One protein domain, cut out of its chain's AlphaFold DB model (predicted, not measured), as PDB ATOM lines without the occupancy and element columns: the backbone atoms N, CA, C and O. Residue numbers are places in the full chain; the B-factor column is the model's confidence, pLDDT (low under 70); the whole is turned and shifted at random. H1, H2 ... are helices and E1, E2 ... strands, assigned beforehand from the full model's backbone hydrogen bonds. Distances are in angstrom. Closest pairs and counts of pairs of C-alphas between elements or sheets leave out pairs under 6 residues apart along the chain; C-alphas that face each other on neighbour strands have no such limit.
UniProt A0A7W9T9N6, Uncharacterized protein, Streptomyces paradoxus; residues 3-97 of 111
ATOM      1  N   TYR A   3      25.395 -37.254  69.204       92.94
ATOM      2  CA  TYR A   3      25.050 -35.848  69.014       92.94
ATOM      3  C   TYR A   3      26.307 -34.986  69.078       92.94
ATOM      4  O   TYR A   3      27.144 -35.188  69.962       92.94
ATOM      5  N   ASP A   4      26.377 -33.987  68.209       94.44
ATOM      6  CA  ASP A   4      27.483 -33.047  68.086       94.44
ATOM      7  C   ASP A   4      26.966 -31.627  68.336       94.44
ATOM      8  O   ASP A   4      26.265 -31.032  67.517       94.44
ATOM      9  N   LEU A   5      27.299 -31.056  69.494       95.38
ATOM     10  CA  LEU A   5      26.766 -29.759  69.920       95.38
ATOM     11  C   LEU A   5      27.874 -28.750  70.212       95.38
ATOM     12  O   LEU A   5      28.941 -29.096  70.709       95.38
ATOM     13  N   LEU A   6      27.592 -27.468  69.976       96.25
ATOM     14  CA  LEU A   6      28.497 -26.369  70.318       96.25
ATOM     15  C   LEU A   6      27.834 -25.420  71.313       96.25
ATOM     16  O   LEU A   6      26.694 -24.995  71.118       96.25
ATOM     17  N   LEU A   7      28.567 -25.044  72.359       95.50
ATOM     18  CA  LEU A   7      28.131 -24.053  73.342       95.50
ATOM     19  C   LEU A   7      28.696 -22.671  73.006       95.50
ATOM     20  O   LEU A   7      29.888 -22.522  72.727       95.50
ATOM     21  N   VAL A   8      27.836 -21.653  73.077       94.75
ATOM     22  CA  VAL A   8      28.198 -20.244  72.871       94.75
ATOM     23  C   VAL A   8      28.318 -19.533  74.219       94.75
ATOM     24  O   VAL A   8      27.492 -19.734  75.110       94.75
ATOM     25  N   GLY A   9      29.304 -18.645  74.356       90.62
ATOM     26  CA  GLY A   9      29.503 -17.844  75.570       90.62
ATOM     27  C   GLY A   9      30.522 -18.467  76.530       90.62
ATOM     28  O   GLY A   9      31.427 -19.144  76.062       90.62
ATOM     29  N   PRO A  10      30.457 -18.222  77.853       88.56
ATOM     30  CA  PRO A  10      31.461 -18.716  78.797       88.56
ATOM     31  C   PRO A  10      31.407 -20.248  78.969       88.56
ATOM     32  O   PRO A  10      30.332 -20.835  78.846       88.56
ATOM     33  N   PRO A  11      32.541 -20.901  79.293       88.69
ATOM     34  CA  PRO A  11      32.579 -22.343  79.513       88.69
ATOM     35  C   PRO A  11      31.708 -22.742  80.706       88.69
ATOM     36  O   PRO A  11      31.742 -22.113  81.768       88.69
ATOM     37  N   VAL A  12      30.946 -23.817  80.522       92.38
ATOM     38  CA  VAL A  12      30.028 -24.353  81.526       92.38
ATOM     39  C   VAL A  12      30.775 -25.350  82.421       92.38
ATOM     40  O   VAL A  12      31.548 -26.164  81.914       92.38
ATOM     41  N   PRO A  13      30.567 -25.330  83.751       93.00
ATOM     42  CA  PRO A  13      31.129 -26.344  84.637       93.00
ATOM     43  C   PRO A  13      30.631 -27.759  84.281       93.00
ATOM     44  O   PRO A  13      29.430 -27.926  84.058       93.00
ATOM     45  N   PRO A  14      31.488 -28.799  84.322       91.12
ATOM     46  CA  PRO A  14      31.095 -30.170  83.968       91.12
ATOM     47  C   PRO A  14      29.904 -30.704  84.772       91.12
ATOM     48  O   PRO A  14      29.022 -31.345  84.213       91.12
ATOM     49  N   ALA A  15      29.818 -30.372  86.064       91.38
ATOM     50  CA  ALA A  15      28.688 -30.763  86.909       91.38
ATOM     51  C   ALA A  15      27.355 -30.156  86.430       91.38
ATOM     52  O   ALA A  15      26.338 -30.842  86.369       91.38
ATOM     53  N   SER A  16      27.360 -28.880  86.028       93.06
ATOM     54  CA  SER A  16      26.173 -28.221  85.469       93.06
ATOM     55  C   SER A  16      25.784 -28.811  84.113       93.06
ATOM     56  O   SER A  16      24.597 -28.906  83.806       93.06
ATOM     57  N   LEU A  17      26.773 -29.225  83.315       92.94
ATOM     58  CA  LEU A  17      26.539 -29.909  82.048       92.94
ATOM     59  C   LEU A  17      25.925 -31.302  82.265       92.94
ATOM     60  O   LEU A  17      24.948 -31.629  81.598       92.94
ATOM     61  N   ALA A  18      26.422 -32.073  83.235       92.38
ATOM     62  CA  ALA A  18      25.874 -33.381  83.600       92.38
ATOM     63  C   ALA A  18      24.404 -33.278  84.036       92.38
ATOM     64  O   ALA A  18      23.541 -33.982  83.511       92.38
ATOM     65  N   GLU A  19      24.085 -32.332  84.927       91.25
ATOM     66  CA  GLU A  19      22.705 -32.088  85.355       91.25
ATOM     67  C   GLU A  19      21.792 -31.655  84.199       91.25
ATOM     68  O   GLU A  19      20.624 -32.052  84.137       91.25
ATOM     69  N   ALA A  20      22.297 -30.812  83.295       92.69
ATOM     70  CA  ALA A  20      21.543 -30.357  82.136       92.69
ATOM     71  C   ALA A  20      21.280 -31.503  81.150       92.69
ATOM     72  O   ALA A  20      20.163 -31.621  80.647       92.69
ATOM     73  N   LEU A  21      22.269 -32.369  80.912       91.25
ATOM     74  CA  LEU A  21      22.146 -33.549  80.056       91.25
ATOM     75  C   LEU A  21      21.146 -34.554  80.619       91.25
ATOM     76  O   LEU A  21      20.252 -34.976  79.888       91.25
ATOM     77  N   LEU A  22      21.215 -34.849  81.918       89.88
ATOM     78  CA  LEU A  22      20.252 -35.720  82.595       89.88
ATOM     79  C   LEU A  22      18.808 -35.234  82.367       89.88
ATOM     80  O   LEU A  22      17.925 -35.990  81.956       89.88
ATOM     81  N   LYS A  23      18.571 -33.929  82.558       88.50
ATOM     82  CA  LYS A  23      17.256 -33.304  82.334       88.50
ATOM     83  C   LYS A  23      16.854 -33.295  80.857       88.50
ATOM     84  O   LYS A  23      15.668 -33.408  80.542       88.50
ATOM     85  N   ALA A  24      17.811 -33.114  79.950       89.25
ATOM     86  CA  ALA A  24      17.549 -32.977  78.523       89.25
ATOM     87  C   ALA A  24      17.233 -34.322  77.851       89.25
ATOM     88  O   ALA A  24      16.296 -34.392  77.046       89.25
ATOM     89  N   VAL A  25      17.948 -35.385  78.226       85.44
ATOM     90  CA  VAL A  25      17.714 -36.755  77.743       85.44
ATOM     91  C   VAL A  25      16.445 -37.360  78.369       85.44
ATOM     92  O   VAL A  25      15.825 -38.216  77.751       85.44
ATOM     93  N   ARG A  26      15.960 -36.813  79.502       69.94
ATOM     94  CA  ARG A  26      14.712 -37.210  80.200       69.94
ATOM     95  C   ARG A  26      14.682 -38.665  80.668       69.94
ATOM     96  O   ARG A  26      13.612 -39.235  80.855       69.94
ATOM     97  N   THR A  27      15.842 -39.250  80.893       66.19
ATOM     98  CA  THR A  27      15.966 -40.624  81.356       66.19
ATOM     99  C   THR A  27      16.079 -40.622  82.875       66.19
ATOM    100  O   THR A  27      17.132 -40.341  83.447       66.19
ATOM    101  N   GLU A  28      14.953 -40.872  83.551       64.25
ATOM    102  CA  GLU A  28      14.937 -41.024  85.007       64.25
ATOM    103  C   GLU A  28      15.887 -42.160  85.414       64.25
ATOM    104  O   GLU A  28      15.758 -43.291  84.952       64.25
ATOM    105  N   GLY A  29      16.867 -41.852  86.268       64.25
ATOM    106  CA  GLY A  29      17.823 -42.835  86.784       64.25
ATOM    107  C   GLY A  29      18.952 -43.238  85.828       64.25
ATOM    108  O   GLY A  29      19.710 -44.141  86.172       64.25
ATOM    109  N   ALA A  30      19.093 -42.598  84.662       74.31
ATOM    110  CA  ALA A  30      20.278 -42.793  83.830       74.31
ATOM    111  C   ALA A  30      21.497 -42.112  84.457       74.31
ATOM    112  O   ALA A  30      21.409 -40.970  84.905       74.31
ATOM    113  N   ASP A  31      22.633 -42.806  84.454       85.69
ATOM    114  CA  ASP A  31      23.905 -42.188  84.809       85.69
ATOM    115  C   ASP A  31      24.454 -41.382  83.625       85.69
ATOM    116  O   ASP A  31      24.264 -41.754  82.459       85.69
ATOM    117  N   VAL A  32      25.099 -40.258  83.924       90.12
ATOM    118  CA  VAL A  32      25.673 -39.360  82.919       90.12
ATOM    119  C   VAL A  32      27.121 -39.096  83.286       90.12
ATOM    120  O   VAL A  32      27.412 -38.377  84.242       90.12
ATOM    121  N   ASP A  33      28.024 -39.625  82.473       93.31
ATOM    122  CA  ASP A  33      29.443 -39.318  82.565       93.31
ATOM    123  C   ASP A  33      29.764 -38.104  81.684       93.31
ATOM    124  O   ASP A  33      29.399 -38.054  80.506       93.31
ATOM    125  N   VAL A  34      30.435 -37.106  82.262       93.44
ATOM    126  CA  VAL A  34      30.903 -35.911  81.552       93.44
ATOM    127  C   VAL A  34      32.395 -35.744  81.801       93.44
ATOM    128  O   VAL A  34      32.809 -35.499  82.936       93.44
ATOM    129  N   ALA A  35      33.193 -35.814  80.738       94.50
ATOM    130  CA  ALA A  35      34.646 -35.752  80.818       94.50
ATOM    131  C   ALA A  35      35.247 -34.822  79.757       94.50
ATOM    132  O   ALA A  35      34.764 -34.740  78.626       94.50
ATOM    133  N   ASP A  36      36.326 -34.133  80.135       93.81
ATOM    134  CA  ASP A  36      37.168 -33.378  79.204       93.81
ATOM    135  C   ASP A  36      37.903 -34.378  78.306       93.81
ATOM    136  O   ASP A  36      38.589 -35.250  78.833       93.81
ATOM    137  N   GLN A  37      37.761 -34.298  76.982       92.19
ATOM    138  CA  GLN A  37      38.409 -35.235  76.053       92.19
ATOM    139  C   GLN A  37      39.933 -35.063  76.019       92.19
ATOM    140  O   GLN A  37      40.635 -36.012  75.669       92.19
ATOM    141  N   ASP A  38      40.439 -33.888  76.404       90.62
ATOM    142  CA  ASP A  38      41.873 -33.585  76.422       90.62
ATOM    143  C   ASP A  38      42.552 -33.942  77.764       90.62
ATOM    144  O   ASP A  38      43.773 -33.810  77.888       90.62
ATOM    145  N   ASP A  39      41.794 -34.388  78.776       90.69
ATOM    146  CA  ASP A  39      42.308 -34.772  80.103       90.69
ATOM    147  C   ASP A  39      42.407 -36.307  80.269       90.69
ATOM    148  O   ASP A  39      42.142 -37.089  79.350       90.69
ATOM    149  N   ASP A  40      42.823 -36.766  81.450       88.88
ATOM    150  CA  ASP A  40      42.955 -38.183  81.788       88.88
ATOM    151  C   ASP A  40      41.606 -38.927  81.745       88.88
ATOM    152  O   ASP A  40      40.737 -38.770  82.606       88.88
ATOM    153  N   GLN A  41      41.475 -39.823  80.764       89.12
ATOM    154  CA  GLN A  41      40.281 -40.638  80.530       89.12
ATOM    155  C   GLN A  41      40.156 -41.852  81.469       89.12
ATOM    156  O   GLN A  41      39.157 -42.569  81.413       89.12
ATOM    157  N   SER A  42      41.143 -42.130  82.330       89.12
ATOM    158  CA  SER A  42      41.136 -43.312  83.210       89.12
ATOM    159  C   SER A  42      40.040 -43.284  84.279       89.12
ATOM    160  O   SER A  42      39.656 -44.328  84.801       89.12
ATOM    161  N   ARG A  43      39.532 -42.089  84.600       86.88
ATOM    162  CA  ARG A  43      38.474 -41.866  85.598       86.88
ATOM    163  C   ARG A  43      37.067 -41.876  85.013       86.88
ATOM    164  O   ARG A  43      36.114 -41.712  85.768       86.88
ATOM    165  N   ARG A  44      36.954 -42.018  83.693       89.81
ATOM    166  CA  ARG A  44      35.689 -41.954  82.976       89.81
ATOM    167  C   ARG A  44      34.850 -43.200  83.242       89.81
ATOM    168  O   ARG A  44      35.370 -44.318  83.155       89.81
ATOM    169  N   ASP A  45      33.566 -43.020  83.527       90.38
ATOM    170  CA  ASP A  45      32.640 -44.142  83.649       90.38
ATOM    171  C   ASP A  45      32.097 -44.546  82.278       90.38
ATOM    172  O   ASP A  45      31.032 -44.121  81.838       90.38
ATOM    173  N   TRP A  46      32.831 -45.425  81.600       89.38
ATOM    174  CA  TRP A  46      32.423 -45.986  80.310       89.38
ATOM    175  C   TRP A  46      31.174 -46.879  80.377       89.38
ATOM    176  O   TRP A  46      30.671 -47.284  79.330       89.38
ATOM    177  N   SER A  47      30.697 -47.227  81.576       89.81
ATOM    178  CA  SER A  47      29.464 -47.998  81.761       89.81
ATOM    179  C   SER A  47      28.217 -47.118  81.859       89.81
ATOM    180  O   SER A  47      27.102 -47.641  81.763       89.81
ATOM    181  N   ALA A  48      28.390 -45.797  81.989       90.56
ATOM    182  CA  ALA A  48      27.281 -44.863  82.012       90.56
ATOM    183  C   ALA A  48      26.523 -44.889  80.669       90.56
ATOM    184  O   ALA A  48      27.129 -44.877  79.592       90.56
ATOM    185  N   PRO A  49      25.180 -44.919  80.696       90.38
ATOM    186  CA  PRO A  49      24.371 -45.011  79.487       90.38
ATOM    187  C   PRO A  49      24.377 -43.722  78.655       90.38
ATOM    188  O   PRO A  49      23.998 -43.753  77.481       90.38
ATOM    189  N   VAL A  50      24.790 -42.597  79.240       91.38
ATOM    190  CA  VAL A  50      25.036 -41.339  78.534       91.38
ATOM    191  C   VAL A  50      26.472 -40.908  78.808       91.38
ATOM    192  O   VAL A  50      26.845 -40.669  79.954       91.38
ATOM    193  N   LEU A  51      27.262 -40.781  77.748       93.94
ATOM    194  CA  LEU A  51      28.643 -40.319  77.801       93.94
ATOM    195  C   LEU A  51      28.731 -38.971  77.092       93.94
ATOM    196  O   LEU A  51      28.339 -38.860  75.935       93.94
ATOM    197  N   CYS A  52      29.281 -37.954  77.741       95.19
ATOM    198  CA  CYS A  52      29.572 -36.666  77.125       95.19
ATOM    199  C   CYS A  52      31.071 -36.394  77.198       95.19
ATOM    200  O   CYS A  52      31.632 -36.188  78.274       95.19
ATOM    201  N   GLY A  53      31.724 -36.423  76.041       95.69
ATOM    202  CA  GLY A  53      33.044 -35.837  75.876       95.69
ATOM    203  C   GLY A  53      32.888 -34.353  75.581       95.69
ATOM    204  O   GLY A  53      32.022 -33.974  74.794       95.69
ATOM    205  N   TYR A  54      33.702 -33.505  76.200       95.75
ATOM    206  CA  TYR A  54      33.792 -32.110  75.794       95.75
ATOM    207  C   TYR A  54      35.231 -31.695  75.510       95.75
ATOM    208  O   TYR A  54      36.155 -32.149  76.174       95.75
ATOM    209  N   ILE A  55      35.404 -30.756  74.586       95.44
ATOM    210  CA  ILE A  55      36.652 -30.005  74.405       95.44
ATOM    211  C   ILE A  55      36.396 -28.523  74.645       95.44
ATOM    212  O   ILE A  55      35.311 -28.006  74.360       95.44
ATOM    213  N   ARG A  56      37.406 -27.815  75.150       94.56
ATOM    214  CA  ARG A  56      37.338 -26.361  75.342       94.56
ATOM    215  C   ARG A  56      37.798 -25.639  74.083       94.56
ATOM    216  O   ARG A  56      38.922 -25.811  73.618       94.56
ATOM    217  N   LEU A  57      36.937 -24.776  73.568       93.75
ATOM    218  CA  LEU A  57      37.204 -23.934  72.410       93.75
ATOM    219  C   LEU A  57      37.644 -22.525  72.839       93.75
ATOM    220  O   LEU A  57      37.634 -22.163  74.018       93.75
ATOM    221  N   ARG A  58      38.081 -21.728  71.860       87.94
ATOM    222  CA  ARG A  58      38.463 -20.322  72.040       87.94
ATOM    223  C   ARG A  58      37.623 -19.440  71.122       87.94
ATOM    224  O   ARG A  58      37.402 -19.797  69.969       87.94
ATOM    225  N   GLY A  59      37.259 -18.253  71.607       89.31
ATOM    226  CA  GLY A  59      36.446 -17.282  70.872       89.31
ATOM    227  C   GLY A  59      34.997 -17.279  71.355       89.31
ATOM    228  O   GLY A  59      34.752 -17.446  72.547       89.31
ATOM    229  N   ASP A  60      34.055 -17.078  70.434       90.25
ATOM    230  CA  ASP A  60      32.620 -16.998  70.755       90.25
ATOM    231  C   ASP A  60      32.013 -18.361  71.128       90.25
ATOM    232  O   ASP A  60      31.012 -18.436  71.846       90.25
ATOM    233  N   LEU A  61      32.646 -19.443  70.666       93.75
ATOM    234  CA  LEU A  61      32.356 -20.812  71.079       93.75
ATOM    235  C   LEU A  61      33.250 -21.179  72.264       93.75
ATOM    236  O   LEU A  61      34.472 -21.026  72.185       93.75
ATOM    237  N   SER A  62      32.659 -21.697  73.338       93.75
ATOM    238  CA  SER A  62      33.416 -22.131  74.521       93.75
ATOM    239  C   SER A  62      33.681 -23.615  74.568       93.75
ATOM    240  O   SER A  62      34.709 -24.017  75.112       93.75
ATOM    241  N   MET A  63      32.762 -24.437  74.071       95.75
ATOM    242  CA  MET A  63      32.864 -25.888  74.194       95.75
ATOM    243  C   MET A  63      32.268 -26.577  72.974       95.75
ATOM    244  O   MET A  63      31.233 -26.143  72.466       95.75
ATOM    245  N   SER A  64      32.912 -27.657  72.541       96.31
ATOM    246  CA  SER A  64      32.297 -28.661  71.670       96.31
ATOM    247  C   SER A  64      31.979 -29.883  72.505       96.31
ATOM    248  O   SER A  64      32.791 -30.267  73.346       96.31
ATOM    249  N   LEU A  65      30.802 -30.451  72.291       96.38
ATOM    250  CA  LEU A  65      30.280 -31.594  73.016       96.38
ATOM    251  C   LEU A  65      30.046 -32.736  72.035       96.38
ATOM    252  O   LEU A  65      29.330 -32.560  71.052       96.38
ATOM    253  N   GLU A  66      30.597 -33.894  72.359       95.06
ATOM    254  CA  GLU A  66      30.317 -35.165  71.706       95.06
ATOM    255  C   GLU A  66      29.535 -36.024  72.701       95.06
ATOM    256  O   GLU A  66      30.054 -36.420  73.750       95.06
ATOM    257  N   ILE A  67      28.255 -36.255  72.418       93.94
ATOM    258  CA  ILE A  67      27.350 -36.951  73.334       93.94
ATOM    259  C   ILE A  67      26.946 -38.277  72.716       93.94
ATOM    260  O   ILE A  67      26.286 -38.312  71.680       93.94
ATOM    261  N   TYR A  68      27.257 -39.359  73.414       92.75
ATOM    262  CA  TYR A  68      26.823 -40.703  73.085       92.75
ATOM    263  C   TYR A  68      25.714 -41.144  74.039       92.75
ATOM    264  O   TYR A  68      25.864 -41.098  75.259       92.75
ATOM    265  N   VAL A  69      24.603 -41.612  73.475       90.56
ATOM    266  CA  VAL A  69      23.514 -42.268  74.204       90.56
ATOM    267  C   VAL A  69      23.471 -43.735  73.802       90.56
ATOM    268  O   VAL A  69      23.343 -44.053  72.613       90.56
ATOM    269  N   ALA A  70      23.565 -44.616  74.797       89.50
ATOM    270  CA  ALA A  70      23.559 -46.060  74.621       89.50
ATOM    271  C   ALA A  70      22.280 -46.552  73.930       89.50
ATOM    272  O   ALA A  70      21.187 -46.027  74.152       89.50
ATOM    273  N   ASP A  71      22.410 -47.616  73.137       85.88
ATOM    274  CA  ASP A  71      21.331 -48.145  72.290       85.88
ATOM    275  C   ASP A  71      20.059 -48.516  73.063       85.88
ATOM    276  O   ASP A  71      18.952 -48.369  72.547       85.88
ATOM    277  N   ALA A  72      20.200 -48.914  74.331       82.94
ATOM    278  CA  ALA A  72      19.075 -49.211  75.215       82.94
ATOM    279  C   ALA A  72      18.135 -48.009  75.444       82.94
ATOM    280  O   ALA A  72      16.949 -48.214  75.682       82.94
ATOM    281  N   LEU A  73      18.644 -46.775  75.344       82.12
ATOM    282  CA  LEU A  73      17.890 -45.535  75.560       82.12
ATOM    283  C   LEU A  73      17.505 -44.825  74.253       82.12
ATOM    284  O   LEU A  73      16.809 -43.814  74.284       82.12
ATOM    285  N   VAL A  74      17.926 -45.337  73.089       79.62
ATOM    286  CA  VAL A  74      17.768 -44.638  71.798       79.62
ATOM    287  C   VAL A  74      16.310 -44.371  71.433       79.62
ATOM    288  O   VAL A  74      16.018 -43.330  70.853       79.62
ATOM    289  N   ASN A  75      15.382 -45.257  71.801       80.38
ATOM    290  CA  ASN A  75      13.957 -45.067  71.499       80.38
ATOM    291  C   ASN A  75      13.316 -43.912  72.289       80.38
ATOM    292  O   ASN A  75      12.282 -43.389  71.881       80.38
ATOM    293  N   GLU A  76      13.913 -43.531  73.417       82.62
ATOM    294  CA  GLU A  76      13.435 -42.454  74.295       82.62
ATOM    295  C   GLU A  76      14.255 -41.168  74.119       82.62
ATOM    296  O   GLU A  76      13.827 -40.082  74.525       82.62
ATOM    297  N   ALA A  77      15.425 -41.283  73.489       84.50
ATOM    298  CA  ALA A  77      16.346 -40.186  73.295       84.50
ATOM    299  C   ALA A  77      15.753 -39.119  72.348       84.50
ATOM    300  O   ALA A  77      15.151 -39.444  71.319       84.50
ATOM    301  N   PRO A  78      15.898 -37.820  72.671       89.00
ATOM    302  CA  PRO A  78      15.424 -36.744  71.807       89.00
ATOM    303  C   PRO A  78      16.187 -36.702  70.475       89.00
ATOM    304  O   PRO A  78      17.321 -37.160  70.372       89.00
ATOM    305  N   THR A  79      15.599 -36.073  69.458       90.88
ATOM    306  CA  THR A  79      16.352 -35.705  68.250       90.88
ATOM    307  C   THR A  79      17.433 -34.678  68.589       90.88
ATOM    308  O   THR A  79      17.328 -33.964  69.585       90.88
ATOM    309  N   GLU A  80      18.464 -34.559  67.754       91.31
ATOM    310  CA  GLU A  80      19.567 -33.621  67.993       91.31
ATOM    311  C   GLU A  80      19.121 -32.150  68.142       91.31
ATOM    312  O   GLU A  80      19.500 -31.514  69.133       91.31
ATOM    313  N   PRO A  81      18.218 -31.612  67.292       92.12
ATOM    314  CA  PRO A  81      17.680 -30.265  67.488       92.12
ATOM    315  C   PRO A  81      16.901 -30.113  68.801       92.12
ATOM    316  O   PRO A  81      16.917 -29.052  69.427       92.12
ATOM    317  N   GLU A  82      16.187 -31.157  69.224       92.44
ATOM    318  CA  GLU A  82      15.418 -31.144  70.468       92.44
ATOM    319  C   GLU A  82      16.342 -31.214  71.692       92.44
ATOM    320  O   GLU A  82      16.124 -30.491  72.668       92.44
ATOM    321  N   LEU A  83      17.408 -32.016  71.630       92.81
ATOM    322  CA  LEU A  83      18.442 -32.074  72.661       92.81
ATOM    323  C   LEU A  83      19.109 -30.706  72.836       92.81
ATOM    324  O   LEU A  83      19.165 -30.190  73.955       92.81
ATOM    325  N   ALA A  84      19.519 -30.078  71.730       94.19
ATOM    326  CA  ALA A  84      20.108 -28.743  71.735       94.19
ATOM    327  C   ALA A  84      19.167 -27.703  72.361       94.19
ATOM    328  O   ALA A  84      19.576 -26.931  73.229       94.19
ATOM    329  N   ARG A  85      17.877 -27.718  71.996       94.50
ATOM    330  CA  ARG A  85      16.860 -26.821  72.577       94.50
ATOM    331  C   ARG A  85      16.694 -27.021  74.082       94.50
ATOM    332  O   ARG A  85      16.590 -26.041  74.822       94.50
ATOM    333  N   ARG A  86      16.655 -28.270  74.552       94.25
ATOM    334  CA  ARG A  86      16.530 -28.586  75.984       94.25
ATOM    335  C   ARG A  86      17.762 -28.148  76.767       94.25
ATOM    336  O   ARG A  86      17.605 -27.532  77.822       94.25
ATOM    337  N   LEU A  87      18.958 -28.401  76.239       93.56
ATOM    338  CA  LEU A  87      20.211 -27.954  76.843       93.56
ATOM    339  C   LEU A  87      20.293 -26.431  76.898       93.56
ATOM    340  O   LEU A  87      20.566 -25.886  77.965       93.56
ATOM    341  N   ALA A  88      19.953 -25.742  75.808       94.62
ATOM    342  CA  ALA A  88      19.926 -24.283  75.773       94.62
ATOM    343  C   ALA A  88      18.993 -23.705  76.843       94.62
ATOM    344  O   ALA A  88      19.355 -22.786  77.576       94.62
ATOM    345  N   ARG A  89      17.801 -24.296  76.995       93.94
ATOM    346  CA  ARG A  89      16.844 -23.898  78.030       93.94
ATOM    347  C   ARG A  89      17.350 -24.183  79.447       93.94
ATOM    348  O   ARG A  89      17.074 -23.391  80.341       93.94
ATOM    349  N   SER A  90      18.044 -25.302  79.660       92.88
ATOM    350  CA  SER A  90      18.553 -25.693  80.980       92.88
ATOM    351  C   SER A  90      19.764 -24.866  81.410       92.88
ATOM    352  O   SER A  90      19.887 -24.533  82.584       92.88
ATOM    353  N   LEU A  91      20.661 -24.556  80.474       92.50
ATOM    354  CA  LEU A  91      21.905 -23.829  80.731       92.50
ATOM    355  C   LEU A  91      21.735 -22.309  80.617       92.50
ATOM    356  O   LEU A  91      22.573 -21.561  81.112       92.50
ATOM    357  N   GLY A  92      20.665 -21.843  79.968       93.44
ATOM    358  CA  GLY A  92      20.433 -20.420  79.722       93.44
ATOM    359  C   GLY A  92      21.395 -19.816  78.693       93.44
ATOM    360  O   GLY A  92      21.579 -18.601  78.684       93.44
ATOM    361  N   ILE A  93      22.005 -20.645  77.840       93.94
ATOM    362  CA  ILE A  93      22.960 -20.228  76.804       93.94
ATOM    363  C   ILE A  93      22.550 -20.777  75.432       93.94
ATOM    364  O   ILE A  93      21.864 -21.799  75.365       93.94
ATOM    365  N   PRO A  94      22.963 -20.141  74.324       94.94
ATOM    366  CA  PRO A  94      22.749 -20.702  72.998       94.94
ATOM    367  C   PRO A  94      23.535 -22.007  72.815       94.94
ATOM    368  O   PRO A  94      24.717 -22.087  73.151       94.94
ATOM    369  N   VAL A  95      22.867 -23.005  72.236       95.75
ATOM    370  CA  VAL A  95      23.453 -24.291  71.845       95.75
ATOM    371  C   VAL A  95      23.234 -24.462  70.351       95.75
ATOM    372  O   VAL A  95      22.097 -24.375  69.879       95.75
ATOM    373  N   LEU A  96      24.319 -24.666  69.611       94.69
ATOM    374  CA  LEU A  96      24.281 -24.937  68.180       94.69
ATOM    375  C   LEU A  96      24.314 -26.447  67.959       94.69
ATOM    376  O   LEU A  96      24.950 -27.178  68.715       94.69
ATOM    377  N   PHE A  97      23.648 -26.880  66.901       93.00
ATOM    378  CA  PHE A  97      23.645 -28.249  66.405       93.00
ATOM    379  C   PHE A  97      23.852 -28.204  64.886       93.00
ATOM    380  O   PHE A  97      23.527 -27.178  64.267       93.00
TER     381      PHE A  97
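This is residues 3 to 97 of the 111 residues of an uncharacterized protein of Streptomyces paradoxus (UniProt A0A7W9T9N6). A twisted sheet of four strands forms a wall, with H1 packed slantwise over E3 and E2 on one face and H2 packed at the E1 edge, where it also meets H1. Residues 37 to 49 make a long loop at the E2 edge, and residues 95 to 96 pair with E1 at the other. You have 95 printed residues, in the order E1, H1, E2, E3, E4, H2; the sheet is mixed, E1 E4 E3 E2, and the class is mixed, helices and strands. The whole is compact, radius of gyration of the C-alphas 12.4 A, spanning 37 by 31 by 18 A.

Find C-alpha 3 at (25.050, -35.848, 69.014), where E1, residues 3 to 8, begins its 16.4 A. Beside it E4, residues 61 to 69, covers 23.4 A; then come E3, residues 50 to 56, 19.6 A, and E2, residues 32 to 36, 13.5 A. H1, residues 14 to 25, and H2, residues 80 to 91, each run 16.2 A; H2 ends at C-alpha 91, (21.905, -23.829, 80.731).

Look first at E4: it is antiparallel to E1, N 5 to O 65 at 3.0 A, and forms a hairpin with E3, N 53 to O 66 at 2.8 A. E3 and E2 are parallel, N 52 to O 33 at 2.8 A. E1, H1 and E2 make a split strand-helix-strand unit, two strands running the same way with E4 and E3 between them, its crossover right-handed. H1 is on the sheet at a height of 8.9 A, its C-alpha 18 lying 6.0 A from C-alpha 34 of E2. H2 is on the sheet too, the closest C-alphas of E1 and H2 being Tyr 3 and Glu 80, 6.0 A; the two helices and the sheet make two layers. H1 and H2 touch, closest C-alphas Ala 24 and Arg 86 at 5.2 A, at a steep tilt of 50 degrees, opposite ways. In both helices every O i to N i+4 pair is within hydrogen-bond range.

The two C-alphas farthest apart, Gly 59 and Ala 72, are 36.6 A apart. The printed part has no cut, and its long link is E2 to E3. Mean pLDDT of the printed part is 90.2; residues 26 to 29 are under 70.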